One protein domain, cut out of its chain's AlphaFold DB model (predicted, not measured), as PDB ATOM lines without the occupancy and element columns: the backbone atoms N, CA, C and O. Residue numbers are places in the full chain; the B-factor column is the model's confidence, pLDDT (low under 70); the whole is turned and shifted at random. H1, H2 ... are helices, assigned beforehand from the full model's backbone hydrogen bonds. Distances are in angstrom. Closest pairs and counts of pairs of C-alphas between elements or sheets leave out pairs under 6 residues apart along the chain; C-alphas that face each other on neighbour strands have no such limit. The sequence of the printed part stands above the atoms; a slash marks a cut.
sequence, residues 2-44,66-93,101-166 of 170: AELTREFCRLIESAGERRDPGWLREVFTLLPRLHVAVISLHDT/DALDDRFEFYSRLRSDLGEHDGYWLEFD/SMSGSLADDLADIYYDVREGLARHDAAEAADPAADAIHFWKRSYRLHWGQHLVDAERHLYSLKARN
ATOM      1  N   ALA A   2     201.157 150.660 184.767       93.50
ATOM      2  CA  ALA A   2     201.061 150.687 186.238       93.50
ATOM      3  C   ALA A   2     200.268 151.872 186.838       93.50
ATOM      4  O   ALA A   2     199.417 151.672 187.697       93.50
ATOM      5  N   GLU A   3     200.501 153.107 186.382       94.69
ATOM      6  CA  GLU A   3     199.758 154.279 186.880       94.69
ATOM      7  C   GLU A   3     198.260 154.222 186.559       94.69
ATOM      8  O   GLU A   3     197.441 154.502 187.431       94.69
ATOM      9  N   LEU A   4     197.904 153.803 185.338       97.00
ATOM     10  CA  LEU A   4     196.511 153.616 184.921       97.00
ATOM     11  C   LEU A   4     195.848 152.494 185.714       97.00
ATOM     12  O   LEU A   4     194.711 152.643 186.140       97.00
ATOM     13  N   THR A   5     196.571 151.401 185.962       96.56
ATOM     14  CA  THR A   5     196.108 150.320 186.832       96.56
ATOM     15  C   THR A   5     195.821 150.833 188.238       96.56
ATOM     16  O   THR A   5     194.746 150.578 188.763       96.56
ATOM     17  N   ARG A   6     196.719 151.631 188.835       97.19
ATOM     18  CA  ARG A   6     196.473 152.252 190.150       97.19
ATOM     19  C   ARG A   6     195.279 153.202 190.136       97.19
ATOM     20  O   ARG A   6     194.589 153.313 191.143       97.19
ATOM     21  N   GLU A   7     195.083 153.960 189.059       97.50
ATOM     22  CA  GLU A   7     193.924 154.848 188.879       97.50
ATOM     23  C   GLU A   7     192.623 154.038 188.818       97.50
ATOM     24  O   GLU A   7     191.691 154.326 189.564       97.50
ATOM     25  N   PHE A   8     192.607 152.970 188.021       97.62
ATOM     26  CA  PHE A   8     191.478 152.054 187.896       97.62
ATOM     27  C   PHE A   8     191.165 151.319 189.203       97.62
ATOM     28  O   PHE A   8     190.033 151.396 189.668       97.62
ATOM     29  N   CYS A   9     192.148 150.678 189.845       96.69
ATOM     30  CA  CYS A   9     191.935 149.956 191.103       96.69
ATOM     31  C   CYS A   9     191.335 150.866 192.179       96.69
ATOM     32  O   CYS A   9     190.310 150.516 192.754       96.69
ATOM     33  N   ARG A  10     191.889 152.074 192.366       95.94
ATOM     34  CA  ARG A  10     191.344 153.058 193.318       95.94
ATOM     35  C   ARG A  10     189.912 153.466 192.984       95.94
ATOM     36  O   ARG A  10     189.101 153.645 193.891       95.94
ATOM     37  N   LEU A  11     189.599 153.646 191.700       95.44
ATOM     38  CA  LEU A  11     188.247 153.991 191.274       95.44
ATOM     39  C   LEU A  11     187.257 152.878 191.643       95.44
ATOM     40  O   LEU A  11     186.269 153.174 192.313       95.44
ATOM     41  N   ILE A  12     187.546 151.631 191.255       94.62
ATOM     42  CA  ILE A  12     186.666 150.473 191.487       94.62
ATOM     43  C   ILE A  12     186.520 150.166 192.983       94.62
ATOM     44  O   ILE A  12     185.415 149.905 193.453       94.62
ATOM     45  N   GLU A  13     187.600 150.265 193.760       92.75
ATOM     46  CA  GLU A  13     187.559 150.105 195.220       92.75
ATOM     47  C   GLU A  13     186.648 151.146 195.887       92.75
ATOM     48  O   GLU A  13     185.940 150.820 196.836       92.75
ATOM     49  N   SER A  14     186.607 152.373 195.354       88.75
ATOM     50  CA  SER A  14     185.765 153.460 195.873       88.75
ATOM     51  C   SER A  14     184.334 153.491 195.316       88.75
ATOM     52  O   SER A  14     183.554 154.360 195.714       88.75
ATOM     53  N   ALA A  15     183.975 152.603 194.381       82.06
ATOM     54  CA  ALA A  15     182.689 152.653 193.677       82.06
ATOM     55  C   ALA A  15     181.487 152.539 194.637       82.06
ATOM     56  O   ALA A  15     180.556 153.336 194.536       82.06
ATOM     57  N   GLY A  16     181.562 151.645 195.632       65.81
ATOM     58  CA  GLY A  16     180.486 151.404 196.608       65.81
ATOM     59  C   GLY A  16     180.390 152.407 197.757       65.81
ATOM     60  O   GLY A  16     179.444 152.384 198.543       65.81
ATOM     61  N   GLU A  17     181.341 153.334 197.863       74.94
ATOM     62  CA  GLU A  17     181.255 154.445 198.820       74.94
ATOM     63  C   GLU A  17     180.435 155.620 198.258       74.94
ATOM     64  O   GLU A  17     180.047 156.542 198.986       74.94
ATOM     65  N   ARG A  18     180.158 155.604 196.948       70.19
ATOM     66  CA  ARG A  18     179.532 156.705 196.218       70.19
ATOM     67  C   ARG A  18     178.057 156.403 195.988       70.19
ATOM     68  O   ARG A  18     177.692 155.392 195.410       70.19
ATOM     69  N   ARG A  19     177.183 157.330 196.390       66.06
ATOM     70  CA  ARG A  19     175.729 157.230 196.136       66.06
ATOM     71  C   ARG A  19     175.327 157.547 194.689       66.06
ATOM     72  O   ARG A  19     174.154 157.415 194.360       66.06
ATOM     73  N   ASP A  20     176.259 158.019 193.864       74.19
ATOM     74  CA  ASP A  20     176.012 158.486 192.498       74.19
ATOM     75  C   ASP A  20     176.790 157.631 191.480       74.19
ATOM     76  O   ASP A  20     177.995 157.425 191.671       74.19
ATOM     77  N   PRO A  21     176.161 157.175 190.377       70.06
ATOM     78  CA  PRO A  21     176.827 156.412 189.318       70.06
ATOM     79  C   PRO A  21     177.809 157.238 188.464       70.06
ATOM     80  O   PRO A  21     178.297 156.743 187.446       70.06
ATOM     81  N   GLY A  22     178.143 158.480 188.837       81.06
ATOM     82  CA  GLY A  22     179.100 159.330 188.125       81.06
ATOM     83  C   GLY A  22     180.489 158.707 187.948       81.06
ATOM     84  O   GLY A  22     181.174 159.032 186.975       81.06
ATOM     85  N   TRP A  23     180.866 157.748 188.801       90.00
ATOM     86  CA  TRP A  23     182.101 156.967 188.659       90.00
ATOM     87  C   TRP A  23     182.139 156.155 187.351       90.00
ATOM     88  O   TRP A  23     183.215 155.942 186.796       90.00
ATOM     89  N   LEU A  24     180.987 155.794 186.765       92.81
ATOM     90  CA  LEU A  24     180.934 155.112 185.465       92.81
ATOM     91  C   LEU A  24     181.456 155.974 184.313       92.81
ATOM     92  O   LEU A  24     181.970 155.438 183.332       92.81
ATOM     93  N   ARG A  25     181.376 157.308 184.414       92.38
ATOM     94  CA  ARG A  25     181.998 158.206 183.422       92.38
ATOM     95  C   ARG A  25     183.522 158.131 183.486       92.38
ATOM     96  O   ARG A  25     184.191 158.205 182.453       92.38
ATOM     97  N   GLU A  26     184.059 157.967 184.691       94.38
ATOM     98  CA  GLU A  26     185.490 157.773 184.911       94.38
ATOM     99  C   GLU A  26     185.923 156.404 184.368       94.38
ATOM    100  O   GLU A  26     186.880 156.345 183.597       94.38
ATOM    101  N   VAL A  27     185.155 155.334 184.622       96.00
ATOM    102  CA  VAL A  27     185.400 154.001 184.033       96.00
ATOM    103  C   VAL A  27     185.363 154.047 182.506       96.00
ATOM    104  O   VAL A  27     186.299 153.581 181.862       96.00
ATOM    105  N   PHE A  28     184.339 154.675 181.916       96.81
ATOM    106  CA  PHE A  28     184.210 154.847 180.463       96.81
ATOM    107  C   PHE A  28     185.422 155.560 179.839       96.81
ATOM    108  O   PHE A  28     185.735 155.354 178.670       96.81
ATOM    109  N   THR A  29     186.115 156.397 180.612       96.25
ATOM    110  CA  THR A  29     187.335 157.085 180.168       96.25
ATOM    111  C   THR A  29     188.591 156.246 180.415       96.25
ATOM    112  O   THR A  29     189.544 156.315 179.637       96.25
ATOM    113  N   LEU A  30     188.623 155.464 181.497       97.75
ATOM    114  CA  LEU A  30     189.787 154.680 181.900       97.75
ATOM    115  C   LEU A  30     189.967 153.389 181.113       97.75
ATOM    116  O   LEU A  30     191.110 153.081 180.776       97.75
ATOM    117  N   LEU A  31     188.892 152.663 180.793       98.25
ATOM    118  CA  LEU A  31     189.018 151.386 180.081       98.25
ATOM    119  C   LEU A  31     189.727 151.542 178.723       98.25
ATOM    120  O   LEU A  31     190.749 150.878 178.545       98.25
ATOM    121  N   PRO A  32     189.382 152.521 177.858       98.38
ATOM    122  CA  PRO A  32     190.111 152.713 176.600       98.38
ATOM    123  C   PRO A  32     191.586 153.075 176.801       98.38
ATOM    124  O   PRO A  32     192.446 152.704 176.001       98.38
ATOM    125  N   ARG A  33     191.915 153.789 177.887       98.31
ATOM    126  CA  ARG A  33     193.308 154.118 178.235       98.31
ATOM    127  C   ARG A  33     194.074 152.863 178.661       98.31
ATOM    128  O   ARG A  33     195.222 152.705 178.251       98.31
ATOM    129  N   LEU A  34     193.462 151.979 179.455       97.75
ATOM    130  CA  LEU A  34     194.040 150.681 179.823       97.75
ATOM    131  C   LEU A  34     194.226 149.785 178.597       97.75
ATOM    132  O   LEU A  34     195.304 149.217 178.428       97.75
ATOM    133  N   HIS A  35     193.224 149.727 177.719       97.81
ATOM    134  CA  HIS A  35     193.246 148.971 176.471       97.81
ATOM    135  C   HIS A  35     194.434 149.382 175.588       97.81
ATOM    136  O   HIS A  35     195.267 148.556 175.210       97.81
ATOM    137  N   VAL A  36     194.592 150.684 175.332       97.12
ATOM    138  CA  VAL A  36     195.742 151.202 174.574       97.12
ATOM    139  C   VAL A  36     197.056 150.914 175.300       97.12
ATOM    140  O   VAL A  36     198.046 150.543 174.662       97.12
ATOM    141  N   ALA A  37     197.090 151.060 176.626       95.50
ATOM    142  CA  ALA A  37     198.302 150.845 177.403       95.50
ATOM    143  C   ALA A  37     198.800 149.398 177.334       95.50
ATOM    144  O   ALA A  37     200.007 149.212 177.193       95.50
ATOM    145  N   VAL A  38     197.916 148.395 177.405       93.94
ATOM    146  CA  VAL A  38     198.314 146.980 177.306       93.94
ATOM    147  C   VAL A  38     198.695 146.584 175.880       93.94
ATOM    148  O   VAL A  38     199.704 145.903 175.700       93.94
ATOM    149  N   ILE A  39     197.987 147.080 174.856       92.94
ATOM    150  CA  ILE A  39     198.379 146.869 173.452       92.94
ATOM    151  C   ILE A  39     199.766 147.462 173.188       92.94
ATOM    152  O   ILE A  39     200.597 146.825 172.551       92.94
ATOM    153  N   SER A  40     200.074 148.630 173.754       91.12
ATOM    154  CA  SER A  40     201.393 149.259 173.595       91.12
ATOM    155  C   SER A  40     202.532 148.451 174.236       91.12
ATOM    156  O   SER A  40     203.688 148.634 173.870       91.12
ATOM    157  N   LEU A  41     202.240 147.535 175.172       86.38
ATOM    158  CA  LEU A  41     203.229 146.575 175.688       86.38
ATOM    159  C   LEU A  41     203.505 145.433 174.694       86.38
ATOM    160  O   LEU A  41     204.534 144.750 174.782       86.38
ATOM    161  N   HIS A  42     202.579 145.175 173.768       65.94
ATOM    162  CA  HIS A  42     202.728 144.155 172.737       65.94
ATOM    163  C   HIS A  42     203.837 144.517 171.741       65.94
ATOM    164  O   HIS A  42     204.661 143.657 171.432       65.94
ATOM    165  N   ASP A  43     203.928 145.792 171.361       60.09
ATOM    166  CA  ASP A  43     204.864 146.299 170.348       60.09
ATOM    167  C   ASP A  43     206.342 146.299 170.788       60.09
ATOM    168  O   ASP A  43     207.245 146.421 169.961       60.09
ATOM    169  N   THR A  44     206.625 146.116 172.081       57.28
ATOM    170  CA  THR A  44     207.975 146.288 172.645       57.28
ATOM    171  C   THR A  44     208.864 145.031 172.589       57.28
ATOM    172  O   THR A  44     209.951 145.063 173.160       57.28
ATOM    173  N   ASP A  66     188.727 131.085 200.656       55.19
ATOM    174  CA  ASP A  66     188.704 132.485 201.093       55.19
ATOM    175  C   ASP A  66     188.891 133.506 199.945       55.19
ATOM    176  O   ASP A  66     188.223 134.534 199.907       55.19
ATOM    177  N   ALA A  67     189.745 133.219 198.955       73.31
ATOM    178  CA  ALA A  67     189.966 134.091 197.800       73.31
ATOM    179  C   ALA A  67     188.786 134.087 196.815       73.31
ATOM    180  O   ALA A  67     188.566 135.080 196.125       73.31
ATOM    181  N   LEU A  68     188.029 132.987 196.721       75.38
ATOM    182  CA  LEU A  68     186.821 132.927 195.890       75.38
ATOM    183  C   LEU A  68     185.663 133.672 196.555       75.38
ATOM    184  O   LEU A  68     184.941 134.394 195.868       75.38
ATOM    185  N   ASP A  69     185.541 133.547 197.876       82.75
ATOM    186  CA  ASP A  69     184.560 134.292 198.664       82.75
ATOM    187  C   ASP A  69     184.815 135.804 198.549       82.75
ATOM    188  O   ASP A  69     183.898 136.549 198.199       82.75
ATOM    189  N   ASP A  70     186.070 136.255 198.676       87.12
ATOM    190  CA  ASP A  70     186.447 137.663 198.485       87.12
ATOM    191  C   ASP A  70     186.057 138.194 197.091       87.12
ATOM    192  O   ASP A  70     185.557 139.315 196.956       87.12
ATOM    193  N   ARG A  71     186.280 137.400 196.030       90.00
ATOM    194  CA  ARG A  71     185.901 137.774 194.652       90.00
ATOM    195  C   ARG A  71     184.391 137.862 194.493       90.00
ATOM    196  O   ARG A  71     183.900 138.810 193.879       90.00
ATOM    197  N   PHE A  72     183.655 136.903 195.051       90.06
ATOM    198  CA  PHE A  72     182.199 136.886 194.989       90.06
ATOM    199  C   PHE A  72     181.576 138.055 195.760       90.06
ATOM    200  O   PHE A  72     180.638 138.687 195.266       90.06
ATOM    201  N   GLU A  73     182.105 138.390 196.938       92.38
ATOM    202  CA  GLU A  73     181.680 139.563 197.706       92.38
ATOM    203  C   GLU A  73     181.963 140.863 196.946       92.38
ATOM    204  O   GLU A  73     181.101 141.744 196.866       92.38
ATOM    205  N   PHE A  74     183.145 140.970 196.333       92.38
ATOM    206  CA  PHE A  74     183.530 142.120 195.518       92.38
ATOM    207  C   PHE A  74     182.603 142.310 194.311       92.38
ATOM    208  O   PHE A  74     182.066 143.403 194.115       92.38
ATOM    209  N   TYR A  75     182.362 141.239 193.554       93.56
ATOM    210  CA  TYR A  75     181.397 141.206 192.457       93.56
ATOM    211  C   TYR A  75     179.993 141.603 192.928       93.56
ATOM    212  O   TYR A  75     179.363 142.487 192.347       93.56
ATOM    213  N   SER A  76     179.508 140.991 194.012       93.56
ATOM    214  CA  SER A  76     178.157 141.225 194.533       93.56
ATOM    215  C   SER A  76     177.951 142.682 194.937       93.56
ATOM    216  O   SER A  76     176.888 143.254 194.681       93.56
ATOM    217  N   ARG A  77     178.979 143.308 195.522       92.81
ATOM    218  CA  ARG A  77     178.968 144.737 195.837       92.81
ATOM    219  C   ARG A  77     178.881 145.583 194.567       92.81
ATOM    220  O   ARG A  77     177.957 146.383 194.458       92.81
ATOM    221  N   LEU A  78     179.769 145.362 193.594       93.44
ATOM    222  CA  LEU A  78     179.748 146.100 192.324       93.44
ATOM    223  C   LEU A  78     178.401 145.971 191.614       93.44
ATOM    224  O   LEU A  78     177.855 146.961 191.133       93.44
ATOM    225  N   ARG A  79     177.828 144.768 191.597       93.25
ATOM    226  CA  ARG A  79     176.513 144.507 191.018       93.25
ATOM    227  C   ARG A  79     175.407 145.292 191.711       93.25
ATOM    228  O   ARG A  79     174.551 145.870 191.042       93.25
ATOM    229  N   SER A  80     175.435 145.335 193.041       91.44
ATOM    230  CA  SER A  80     174.497 146.139 193.828       91.44
ATOM    231  C   SER A  80     174.631 147.633 193.517       91.44
ATOM    232  O   SER A  80     173.617 148.313 193.378       91.44
ATOM    233  N   ASP A  81     175.858 148.138 193.381       89.94
ATOM    234  CA  ASP A  81     176.130 149.552 193.091       89.94
ATOM    235  C   ASP A  81     175.719 149.944 191.662       89.94
ATOM    236  O   ASP A  81     175.219 151.044 191.418       89.94
ATOM    237  N   LEU A  82     175.912 149.033 190.707       91.50
ATOM    238  CA  LEU A  82     175.545 149.217 189.305       91.50
ATOM    239  C   LEU A  82     174.028 149.171 189.090       91.50
ATOM    240  O   LEU A  82     173.499 149.933 188.272       91.50
ATOM    241  N   GLY A  83     173.321 148.294 189.807       90.81
ATOM    242  CA  GLY A  83     171.877 148.116 189.683       90.81
ATOM    243  C   GLY A  83     171.458 147.877 188.229       90.81
ATOM    244  O   GLY A  83     171.958 146.983 187.554       90.81
ATOM    245  N   GLU A  84     170.570 148.722 187.703       90.94
ATOM    246  CA  GLU A  84     170.071 148.612 186.322       90.94
ATOM    247  C   GLU A  84     171.127 148.876 185.229       90.94
ATOM    248  O   GLU A  84     170.821 148.754 184.036       90.94
ATOM    249  N   HIS A  85     172.336 149.303 185.605       93.12
ATOM    250  CA  HIS A  85     173.461 149.505 184.692       93.12
ATOM    251  C   HIS A  85     174.331 148.252 184.547       93.12
ATOM    252  O   HIS A  85     175.218 148.260 183.703       93.12
ATOM    253  N   ASP A  86     174.106 147.202 185.340       94.62
ATOM    254  CA  ASP A  86     174.940 145.995 185.340       94.62
ATOM    255  C   ASP A  86     174.720 145.127 184.092       94.62
ATOM    256  O   ASP A  86     175.652 144.871 183.334       94.62
ATOM    257  N   GLY A  87     173.473 144.703 183.872       94.56
ATOM    258  CA  GLY A  87     173.141 143.678 182.885       94.56
ATOM    259  C   GLY A  87     173.197 144.150 181.430       94.56
ATOM    260  O   GLY A  87     172.758 145.261 181.100       94.56
ATOM    261  N   TYR A  88     173.663 143.271 180.542       94.62
ATOM    262  CA  TYR A  88     173.545 143.432 179.092       94.62
ATOM    263  C   TYR A  88     173.384 142.107 178.346       94.62
ATOM    264  O   TYR A  88     173.771 141.045 178.819       94.62
ATOM    265  N   TRP A  89     172.802 142.194 177.149       91.56
ATOM    266  CA  TRP A  89     172.536 141.038 176.296       91.56
ATOM    267  C   TRP A  89     173.806 140.526 175.605       91.56
ATOM    268  O   TRP A  89     174.541 141.314 174.999       91.56
ATOM    269  N   LEU A  90     174.005 139.211 175.639       89.56
ATOM    270  CA  LEU A  90     174.984 138.474 174.840       89.56
ATOM    271  C   LEU A  90     174.326 137.788 173.631       89.56
ATOM    272  O   LEU A  90     173.108 137.656 173.551       89.56
ATOM    273  N   GLU A  91     175.143 137.350 172.665       85.62
ATOM    274  CA  GLU A  91     174.677 136.762 171.394       85.62
ATOM    275  C   GLU A  91     173.796 135.516 171.580       85.62
ATOM    276  O   GLU A  91     172.884 135.279 170.790       85.62
ATOM    277  N   PHE A  92     174.050 134.739 172.634       83.69
ATOM    278  CA  PHE A  92     173.338 133.492 172.922       83.69
ATOM    279  C   PHE A  92     172.205 133.647 173.934       83.69
ATOM    280  O   PHE A  92     171.601 132.644 174.324       83.69
ATOM    281  N   ASP A  93     171.905 134.876 174.355       86.12
ATOM    282  CA  ASP A  93     170.783 135.100 175.252       86.12
ATOM    283  C   ASP A  93     169.452 134.789 174.550       86.12
ATOM    284  O   ASP A  93     169.273 135.086 173.361       86.12
ATOM    285  N   SER A 101     166.756 137.688 181.447       71.75
ATOM    286  CA  SER A 101     168.025 137.207 181.975       71.75
ATOM    287  C   SER A 101     169.133 137.577 181.004       71.75
ATOM    288  O   SER A 101     169.609 136.750 180.236       71.75
ATOM    289  N   MET A 102     169.527 138.848 181.059       85.50
ATOM    290  CA  MET A 102     170.803 139.300 180.513       85.50
ATOM    291  C   MET A 102     171.921 138.500 181.185       85.50
ATOM    292  O   MET A 102     172.048 138.554 182.412       85.50
ATOM    293  N   SER A 103     172.690 137.736 180.409       90.00
ATOM    294  CA  SER A 103     173.797 136.946 180.963       90.00
ATOM    295  C   SER A 103     175.092 137.746 181.100       90.00
ATOM    296  O   SER A 103     175.923 137.403 181.936       90.00
ATOM    297  N   GLY A 104     175.248 138.836 180.341       94.69
ATOM    298  CA  GLY A 104     176.366 139.762 180.492       94.69
ATOM    299  C   GLY A 104     176.219 140.634 181.738       94.69
ATOM    300  O   GLY A 104     175.126 141.128 182.029       94.69
ATOM    301  N   SER A 105     177.321 140.849 182.459       96.50
ATOM    302  CA  SER A 105     177.359 141.638 183.692       96.50
ATOM    303  C   SER A 105     178.588 142.536 183.717       96.50
ATOM    304  O   SER A 105     179.722 142.069 183.722       96.50
ATOM    305  N   LEU A 106     178.358 143.847 183.789       97.25
ATOM    306  CA  LEU A 106     179.434 144.824 183.934       97.25
ATOM    307  C   LEU A 106     180.179 144.660 185.263       97.25
ATOM    308  O   LEU A 106     181.371 144.946 185.332       97.25
ATOM    309  N   ALA A 107     179.495 144.229 186.323       96.44
ATOM    310  CA  ALA A 107     180.124 143.938 187.607       96.44
ATOM    311  C   ALA A 107     181.155 142.810 187.488       96.44
ATOM    312  O   ALA A 107     182.230 142.917 188.077       96.44
ATOM    313  N   ASP A 108     180.819 141.765 186.729       96.00
ATOM    314  CA  ASP A 108     181.693 140.623 186.450       96.00
ATOM    315  C   ASP A 108     182.915 141.087 185.655       96.00
ATOM    316  O   ASP A 108     184.045 140.978 186.132       96.00
ATOM    317  N   ASP A 109     182.675 141.789 184.543       98.12
ATOM    318  CA  ASP A 109     183.740 142.330 183.701       98.12
ATOM    319  C   ASP A 109     184.713 143.220 184.491       98.12
ATOM    320  O   ASP A 109     185.933 143.093 184.383       98.12
ATOM    321  N   LEU A 110     184.193 144.135 185.317       97.62
ATOM    322  CA  LEU A 110     185.024 145.032 186.123       97.62
ATOM    323  C   LEU A 110     185.783 144.292 187.227       97.62
ATOM    324  O   LEU A 110     186.912 144.686 187.535       97.62
ATOM    325  N   ALA A 111     185.196 143.251 187.819       96.19
ATOM    326  CA  ALA A 111     185.871 142.421 188.805       96.19
ATOM    327  C   ALA A 111     187.028 141.644 188.165       96.19
ATOM    328  O   ALA A 111     188.152 141.721 188.665       96.19
ATOM    329  N   ASP A 112     186.800 140.965 187.042       95.62
ATOM    330  CA  ASP A 112     187.839 140.206 186.341       95.62
ATOM    331  C   ASP A 112     188.997 141.096 185.892       95.62
ATOM    332  O   ASP A 112     190.159 140.794 186.183       95.62
ATOM    333  N   ILE A 113     188.693 142.258 185.297       97.94
ATOM    334  CA  ILE A 113     189.717 143.254 184.962       97.94
ATOM    335  C   ILE A 113     190.480 143.666 186.221       97.94
ATOM    336  O   ILE A 113     191.708 143.648 186.207       97.94
ATOM    337  N   TYR A 114     189.784 144.024 187.307       97.44
ATOM    338  CA  TYR A 114     190.397 144.490 188.553       97.44
ATOM    339  C   TYR A 114     191.402 143.493 189.125       97.44
ATOM    340  O   TYR A 114     192.537 143.888 189.406       97.44
ATOM    341  N   TYR A 115     191.020 142.225 189.281       95.00
ATOM    342  CA  TYR A 115     191.909 141.220 189.862       95.00
ATOM    343  C   TYR A 115     193.135 140.970 188.973       95.00
ATOM    344  O   TYR A 115     194.255 140.972 189.491       95.00
ATOM    345  N   ASP A 116     192.955 140.868 187.653       95.12
ATOM    346  CA  ASP A 116     194.065 140.631 186.726       95.12
ATOM    347  C   ASP A 116     195.031 141.818 186.658       95.12
ATOM    348  O   ASP A 116     196.254 141.646 186.717       95.12
ATOM    349  N   VAL A 117     194.533 143.053 186.550       96.12
ATOM    350  CA  VAL A 117     195.444 144.202 186.476       96.12
ATOM    351  C   VAL A 117     196.146 144.441 187.812       96.12
ATOM    352  O   VAL A 117     197.335 144.780 187.802       96.12
ATOM    353  N   ARG A 118     195.459 144.218 188.943       95.00
ATOM    354  CA  ARG A 118     196.008 144.371 190.300       95.00
ATOM    355  C   ARG A 118     197.106 143.356 190.590       95.00
ATOM    356  O   ARG A 118     198.111 143.733 191.183       95.00
ATOM    357  N   GLU A 119     196.957 142.115 190.140       92.50
ATOM    358  CA  GLU A 119     197.998 141.090 190.268       92.50
ATOM    359  C   GLU A 119     199.284 141.509 189.539       92.50
ATOM    360  O   GLU A 119     200.370 141.518 190.121       92.50
ATOM    361  N   GLY A 120     199.177 141.979 188.292       91.69
ATOM    362  CA  GLY A 120     200.349 142.499 187.581       91.69
ATOM    363  C   GLY A 120     200.944 143.756 188.231       91.69
ATOM    364  O   GLY A 120     202.160 143.950 188.202       91.69
ATOM    365  N   LEU A 121     200.120 144.591 188.875       93.31
ATOM    366  CA  LEU A 121     200.601 145.737 189.649       93.31
ATOM    367  C   LEU A 121     201.359 145.305 190.909       93.31
ATOM    368  O   LEU A 121     202.398 145.886 191.210       93.31
ATOM    369  N   ALA A 122     200.887 144.280 191.618       91.00
ATOM    370  CA  ALA A 122     201.582 143.737 192.780       91.00
ATOM    371  C   ALA A 122     202.975 143.209 192.398       91.00
ATOM    372  O   ALA A 122     203.950 143.510 193.080       91.00
ATOM    373  N   ARG A 123     203.093 142.514 191.257       88.81
ATOM    374  CA  ARG A 123     204.386 142.066 190.699       88.81
ATOM    375  C   ARG A 123     205.303 143.228 190.346       88.81
ATOM    376  O   ARG A 123     206.487 143.201 190.669       88.81
ATOM    377  N   HIS A 124     204.744 144.261 189.715       89.12
ATOM    378  CA  HIS A 124     205.473 145.486 189.399       89.12
ATOM    379  C   HIS A 124     206.026 146.157 190.667       89.12
ATOM    380  O   HIS A 124     207.156 146.641 190.662       89.12
ATOM    381  N   ASP A 125     205.241 146.190 191.746       88.44
ATOM    382  CA  ASP A 125     205.597 146.879 192.990       88.44
ATOM    383  C   ASP A 125     206.531 146.051 193.894       88.44
ATOM    384  O   ASP A 125     207.316 146.628 194.645       88.44
ATOM    385  N   ALA A 126     206.484 144.718 193.808       83.12
ATOM    386  CA  ALA A 126     207.316 143.803 194.596       83.12
ATOM    387  C   ALA A 126     208.735 143.602 194.040       83.12
ATOM    388  O   ALA A 126     209.590 143.024 194.712       83.12
ATOM    389  N   ALA A 127     208.999 144.021 192.806       75.44
ATOM    390  CA  ALA A 127     210.245 143.686 192.149       75.44
ATOM    391  C   ALA A 127     211.431 144.554 192.627       75.44
ATOM    392  O   ALA A 127     211.519 145.753 192.358       75.44
ATOM    393  N   GLU A 128     212.391 143.912 193.301       60.44
ATOM    394  CA  GLU A 128     213.701 144.487 193.625       60.44
ATOM    395  C   GLU A 128     214.616 144.457 192.377       60.44
ATOM    396  O   GLU A 128     214.656 143.472 191.642       60.44
ATOM    397  N   ALA A 129     215.318 145.561 192.088       51.97
ATOM    398  CA  ALA A 129     216.022 145.821 190.817       51.97
ATOM    399  C   ALA A 129     216.893 144.642 190.306       51.97
ATOM    400  O   ALA A 129     217.783 144.170 191.007       51.97
ATOM    401  N   ALA A 130     216.687 144.160 189.070       51.09
ATOM    402  CA  ALA A 130     217.436 144.635 187.891       51.09
ATOM    403  C   ALA A 130     216.615 144.733 186.577       51.09
ATOM    404  O   ALA A 130     217.038 145.444 185.670       51.09
ATOM    405  N   ASP A 131     215.439 144.099 186.491       59.66
ATOM    406  CA  ASP A 131     214.402 144.402 185.480       59.66
ATOM    407  C   ASP A 131     212.980 144.164 186.044       59.66
ATOM    408  O   ASP A 131     212.297 143.205 185.675       59.66
ATOM    409  N   PRO A 132     212.526 145.015 186.987       57.78
ATOM    410  CA  PRO A 132     211.212 144.911 187.634       57.78
ATOM    411  C   PRO A 132     210.011 144.924 186.686       57.78
ATOM    412  O   PRO A 132     208.934 144.427 187.008       57.78
ATOM    413  N   ALA A 133     210.186 145.527 185.512       66.88
ATOM    414  CA  ALA A 133     209.104 145.734 184.570       66.88
ATOM    415  C   ALA A 133     208.805 144.469 183.755       66.88
ATOM    416  O   ALA A 133     207.662 144.287 183.344       66.88
ATOM    417  N   ALA A 134     209.784 143.585 183.532       79.88
ATOM    418  CA  ALA A 134     209.627 142.456 182.618       79.88
ATOM    419  C   ALA A 134     208.578 141.427 183.068       79.88
ATOM    420  O   ALA A 134     207.751 141.031 182.245       79.88
ATOM    421  N   ASP A 135     208.564 141.024 184.345       83.56
ATOM    422  CA  ASP A 135     207.587 140.041 184.847       83.56
ATOM    423  C   ASP A 135     206.160 140.604 184.834       83.56
ATOM    424  O   ASP A 135     205.252 139.997 184.268       83.56
ATOM    425  N   ALA A 136     205.968 141.822 185.350       88.44
ATOM    426  CA  ALA A 136     204.669 142.490 185.323       88.44
ATOM    427  C   ALA A 136     204.157 142.720 183.890       88.44
ATOM    428  O   ALA A 136     202.985 142.477 183.599       88.44
ATOM    429  N   ILE A 137     205.034 143.142 182.969       89.06
ATOM    430  CA  ILE A 137     204.697 143.303 181.548       89.06
ATOM    431  C   ILE A 137     204.314 141.957 180.930       89.06
ATOM    432  O   ILE A 137     203.314 141.885 180.213       89.06
ATOM    433  N   HIS A 138     205.086 140.899 181.188       86.38
ATOM    434  CA  HIS A 138     204.776 139.564 180.689       86.38
ATOM    435  C   HIS A 138     203.420 139.084 181.212       86.38
ATOM    436  O   HIS A 138     202.588 138.626 180.424       86.38
ATOM    437  N   PHE A 139     203.171 139.262 182.510       89.00
ATOM    438  CA  PHE A 139     201.912 138.909 183.146       89.00
ATOM    439  C   PHE A 139     200.734 139.665 182.526       89.00
ATOM    440  O   PHE A 139     199.829 139.018 182.011       89.00
ATOM    441  N   TRP A 140     200.766 141.004 182.478       93.00
ATOM    442  CA  TRP A 140     199.671 141.802 181.907       93.00
ATOM    443  C   TRP A 140     199.373 141.438 180.451       93.00
ATOM    444  O   TRP A 140     198.208 141.351 180.075       93.00
ATOM    445  N   LYS A 141     200.402 141.196 179.625       91.56
ATOM    446  CA  LYS A 141     200.212 140.770 178.227       91.56
ATOM    447  C   LYS A 141     199.539 139.404 178.141       91.56
ATOM    448  O   LYS A 141     198.635 139.208 177.329       91.56
ATOM    449  N   ARG A 142     200.006 138.448 178.949       88.75
ATOM    450  CA  ARG A 142     199.493 137.078 178.944       88.75
ATOM    451  C   ARG A 142     198.065 137.020 179.486       88.75
ATOM    452  O   ARG A 142     197.222 136.439 178.811       88.75
ATOM    453  N   SER A 143     197.788 137.641 180.635       91.25
ATOM    454  CA  SER A 143     196.449 137.668 181.236       91.25
ATOM    455  C   SER A 143     195.446 138.422 180.364       91.25
ATOM    456  O   SER A 143     194.320 137.967 180.221       91.25
ATOM    457  N   TYR A 144     195.864 139.491 179.675       95.50
ATOM    458  CA  TYR A 144     194.998 140.202 178.727       95.50
ATOM    459  C   TYR A 144     194.528 139.289 177.597       95.50
ATOM    460  O   TYR A 144     193.339 139.214 177.306       95.50
ATOM    461  N   ARG A 145     195.463 138.555 176.984       93.75
ATOM    462  CA  ARG A 145     195.154 137.633 175.884       93.75
ATOM    463  C   ARG A 145     194.277 136.461 176.330       93.75
ATOM    464  O   ARG A 145     193.499 135.965 175.524       93.75
ATOM    465  N   LEU A 146     194.476 135.970 177.550       90.00
ATOM    466  CA  LEU A 146     193.824 134.753 178.036       90.00
ATOM    467  C   LEU A 146     192.510 135.013 178.783       90.00
ATOM    468  O   LEU A 146     191.720 134.083 178.894       90.00
ATOM    469  N   HIS A 147     192.292 136.223 179.310       93.81
ATOM    470  CA  HIS A 147     191.207 136.486 180.255       93.81
ATOM    471  C   HIS A 147     190.650 137.921 180.156       93.81
ATOM    472  O   HIS A 147     189.767 138.170 179.333       93.81
ATOM    473  N   TRP A 148     191.171 138.893 180.924       96.62
ATOM    474  CA  TRP A 148     190.546 140.221 181.069       96.62
ATOM    475  C   TRP A 148     190.418 141.062 179.788       96.62
ATOM    476  O   TRP A 148     189.723 142.078 179.797       96.62
ATOM    477  N   GLY A 149     191.057 140.677 178.679       97.62
ATOM    478  CA  GLY A 149     190.897 141.372 177.401       97.62
ATOM    479  C   GLY A 149     189.488 141.262 176.821       97.62
ATOM    480  O   GLY A 149     188.973 142.255 176.310       97.62
ATOM    481  N   GLN A 150     188.838 140.101 176.946       97.12
ATOM    482  CA  GLN A 150     187.453 139.939 176.488       97.12
ATOM    483  C   GLN A 150     186.494 140.757 177.365       97.12
ATOM    484  O   GLN A 150     185.730 141.567 176.841       97.12
ATOM    485  N   HIS A 151     186.640 140.649 178.690       98.06
ATOM    486  CA  HIS A 151     185.893 141.443 179.670       98.06
ATOM    487  C   HIS A 151     186.034 142.951 179.441       98.06
ATOM    488  O   HIS A 151     185.056 143.692 179.503       98.06
ATOM    489  N   LEU A 152     187.239 143.433 179.109       98.62
ATOM    490  CA  LEU A 152     187.449 144.841 178.783       98.62
ATOM    491  C   LEU A 152     186.634 145.276 177.558       98.62
ATOM    492  O   LEU A 152     185.998 146.330 177.594       98.62
ATOM    493  N   VAL A 153     186.626 144.480 176.488       98.19
ATOM    494  CA  VAL A 153     185.878 144.806 175.264       98.19
ATOM    495  C   VAL A 153     184.371 144.787 175.518       98.19
ATOM    496  O   VAL A 153     183.653 145.679 175.055       98.19
ATOM    497  N   ASP A 154     183.882 143.800 176.268       97.94
ATOM    498  CA  ASP A 154     182.467 143.689 176.605       97.94
ATOM    499  C   ASP A 154     182.003 144.840 177.517       97.94
ATOM    500  O   ASP A 154     180.975 145.474 177.231       97.94
ATOM    501  N   ALA A 155     182.814 145.217 178.512       98.31
ATOM    502  CA  ALA A 155     182.576 146.384 179.356       98.31
ATOM    503  C   ALA A 155     182.569 147.695 178.553       98.31
ATOM    504  O   ALA A 155     181.655 148.510 178.705       98.31
ATOM    505  N   GLU A 156     183.543 147.917 177.660       98.38
ATOM    506  CA  GLU A 156     183.586 149.105 176.792       98.38
ATOM    507  C   GLU A 156     182.340 149.204 175.901       98.38
ATOM    508  O   GLU A 156     181.728 150.277 175.795       98.38
ATOM    509  N   ARG A 157     181.921 148.083 175.297       97.88
ATOM    510  CA  ARG A 157     180.703 147.999 174.478       97.88
ATOM    511  C   ARG A 157     179.471 148.379 175.291       97.88
ATOM    512  O   ARG A 157     178.642 149.173 174.830       97.88
ATOM    513  N   HIS A 158     179.329 147.822 176.489       97.44
ATOM    514  CA  HIS A 158     178.172 148.091 177.332       97.44
ATOM    515  C   HIS A 158     178.155 149.527 177.861       97.44
ATOM    516  O   HIS A 158     177.140 150.215 177.745       97.44
ATOM    517  N   LEU A 159     179.286 150.053 178.332       97.06
ATOM    518  CA  LEU A 159     179.377 151.448 178.768       97.06
ATOM    519  C   LEU A 159     179.074 152.425 177.621       97.06
ATOM    520  O   LEU A 159     178.404 153.438 177.836       97.06
ATOM    521  N   TYR A 160     179.493 152.119 176.387       97.12
ATOM    522  CA  TYR A 160     179.082 152.888 175.208       97.12
ATOM    523  C   TYR A 160     177.562 152.841 174.992       97.12
ATOM    524  O   TYR A 160     176.941 153.875 174.739       97.12
ATOM    525  N   SER A 161     176.942 151.669 175.138       95.75
ATOM    526  CA  SER A 161     175.485 151.499 175.052       95.75
ATOM    527  C   SER A 161     174.742 152.327 176.110       95.75
ATOM    528  O   SER A 161     173.774 153.027 175.793       95.75
ATOM    529  N   LEU A 162     175.231 152.335 177.356       94.88
ATOM    530  CA  LEU A 162     174.715 153.196 178.423       94.88
ATOM    531  C   LEU A 162     174.870 154.679 178.066       94.88
ATOM    532  O   LEU A 162     173.912 155.442 178.202       94.88
ATOM    533  N   LYS A 163     176.033 155.086 177.540       94.38
ATOM    534  CA  LYS A 163     176.277 156.459 177.076       94.38
ATOM    535  C   LYS A 163     175.281 156.893 176.011       94.38
ATOM    536  O   LYS A 163     174.677 157.954 176.137       94.38
ATOM    537  N   ALA A 164     175.098 156.076 174.978       95.50
ATOM    538  CA  ALA A 164     174.218 156.371 173.851       95.50
ATOM    539  C   ALA A 164     172.752 156.547 174.282       95.50
ATOM    540  O   ALA A 164     171.995 157.269 173.636       95.50
ATOM    541  N   ARG A 165     172.359 155.917 175.396       93.38
ATOM    542  CA  ARG A 165     171.024 156.014 176.002       93.38
ATOM    543  C   ARG A 165     170.924 157.079 177.101       93.38
ATOM    544  O   ARG A 165     169.886 157.163 177.746       93.38
ATOM    545  N   ASN A 166     171.973 157.879 177.323       90.81
ATOM    546  CA  ASN A 166     172.083 158.849 178.423       90.81
ATOM    547  C   ASN A 166     171.890 158.224 179.820       90.81
ATOM    548  O   ASN A 166     171.299 158.836 180.705       90.81
TER     549      ASN A 166
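AT A GLANCE: This is residues 2 to 44, 66 to 93 and 101 to 166 of the 170 residues of the protein "DUF5063 domain-containing protein" of Gammaproteobacteria bacterium (UniProt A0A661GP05). Helix H4 is the core, with H1, H3, H5 and H6 packed on it; H2 packs on H1, H5 and H6. The printed part has 137 residues with six named helices: all helix. It is compact, radius of gyration of the C-alphas 15.3 A, spanning 48 by 32 by 27 A.

HOW THE PARTS SIT: H1, residues 2 to 13, forms a hairpin with H2, residues 23 to 42, as H4, residues 106 to 126, does with H5, residues 132 to 146. H4 touches H3, residues 66 to 85, and H6, residues 148 to 164, where the C-alphas of Asp 109 and His 151 are 4.7 A apart. Every O i to N i+4 pair is within hydrogen-bond range in H1, H4 and H6.

IN THESE COORDINATES: C-alpha 2, where H1 begins, is at (201.061, 150.687, 186.238); C-alpha 164, where H6 ends, at (174.218, 156.371, 173.851).

THE WHOLE: Residues 45 to 65 and 94 to 100 are cut out, leaving C-alpha gaps of 37.0 A and 7.6 A. Of the printed residues, 12 have a pLDDT under 70, among them residues 128 to 133.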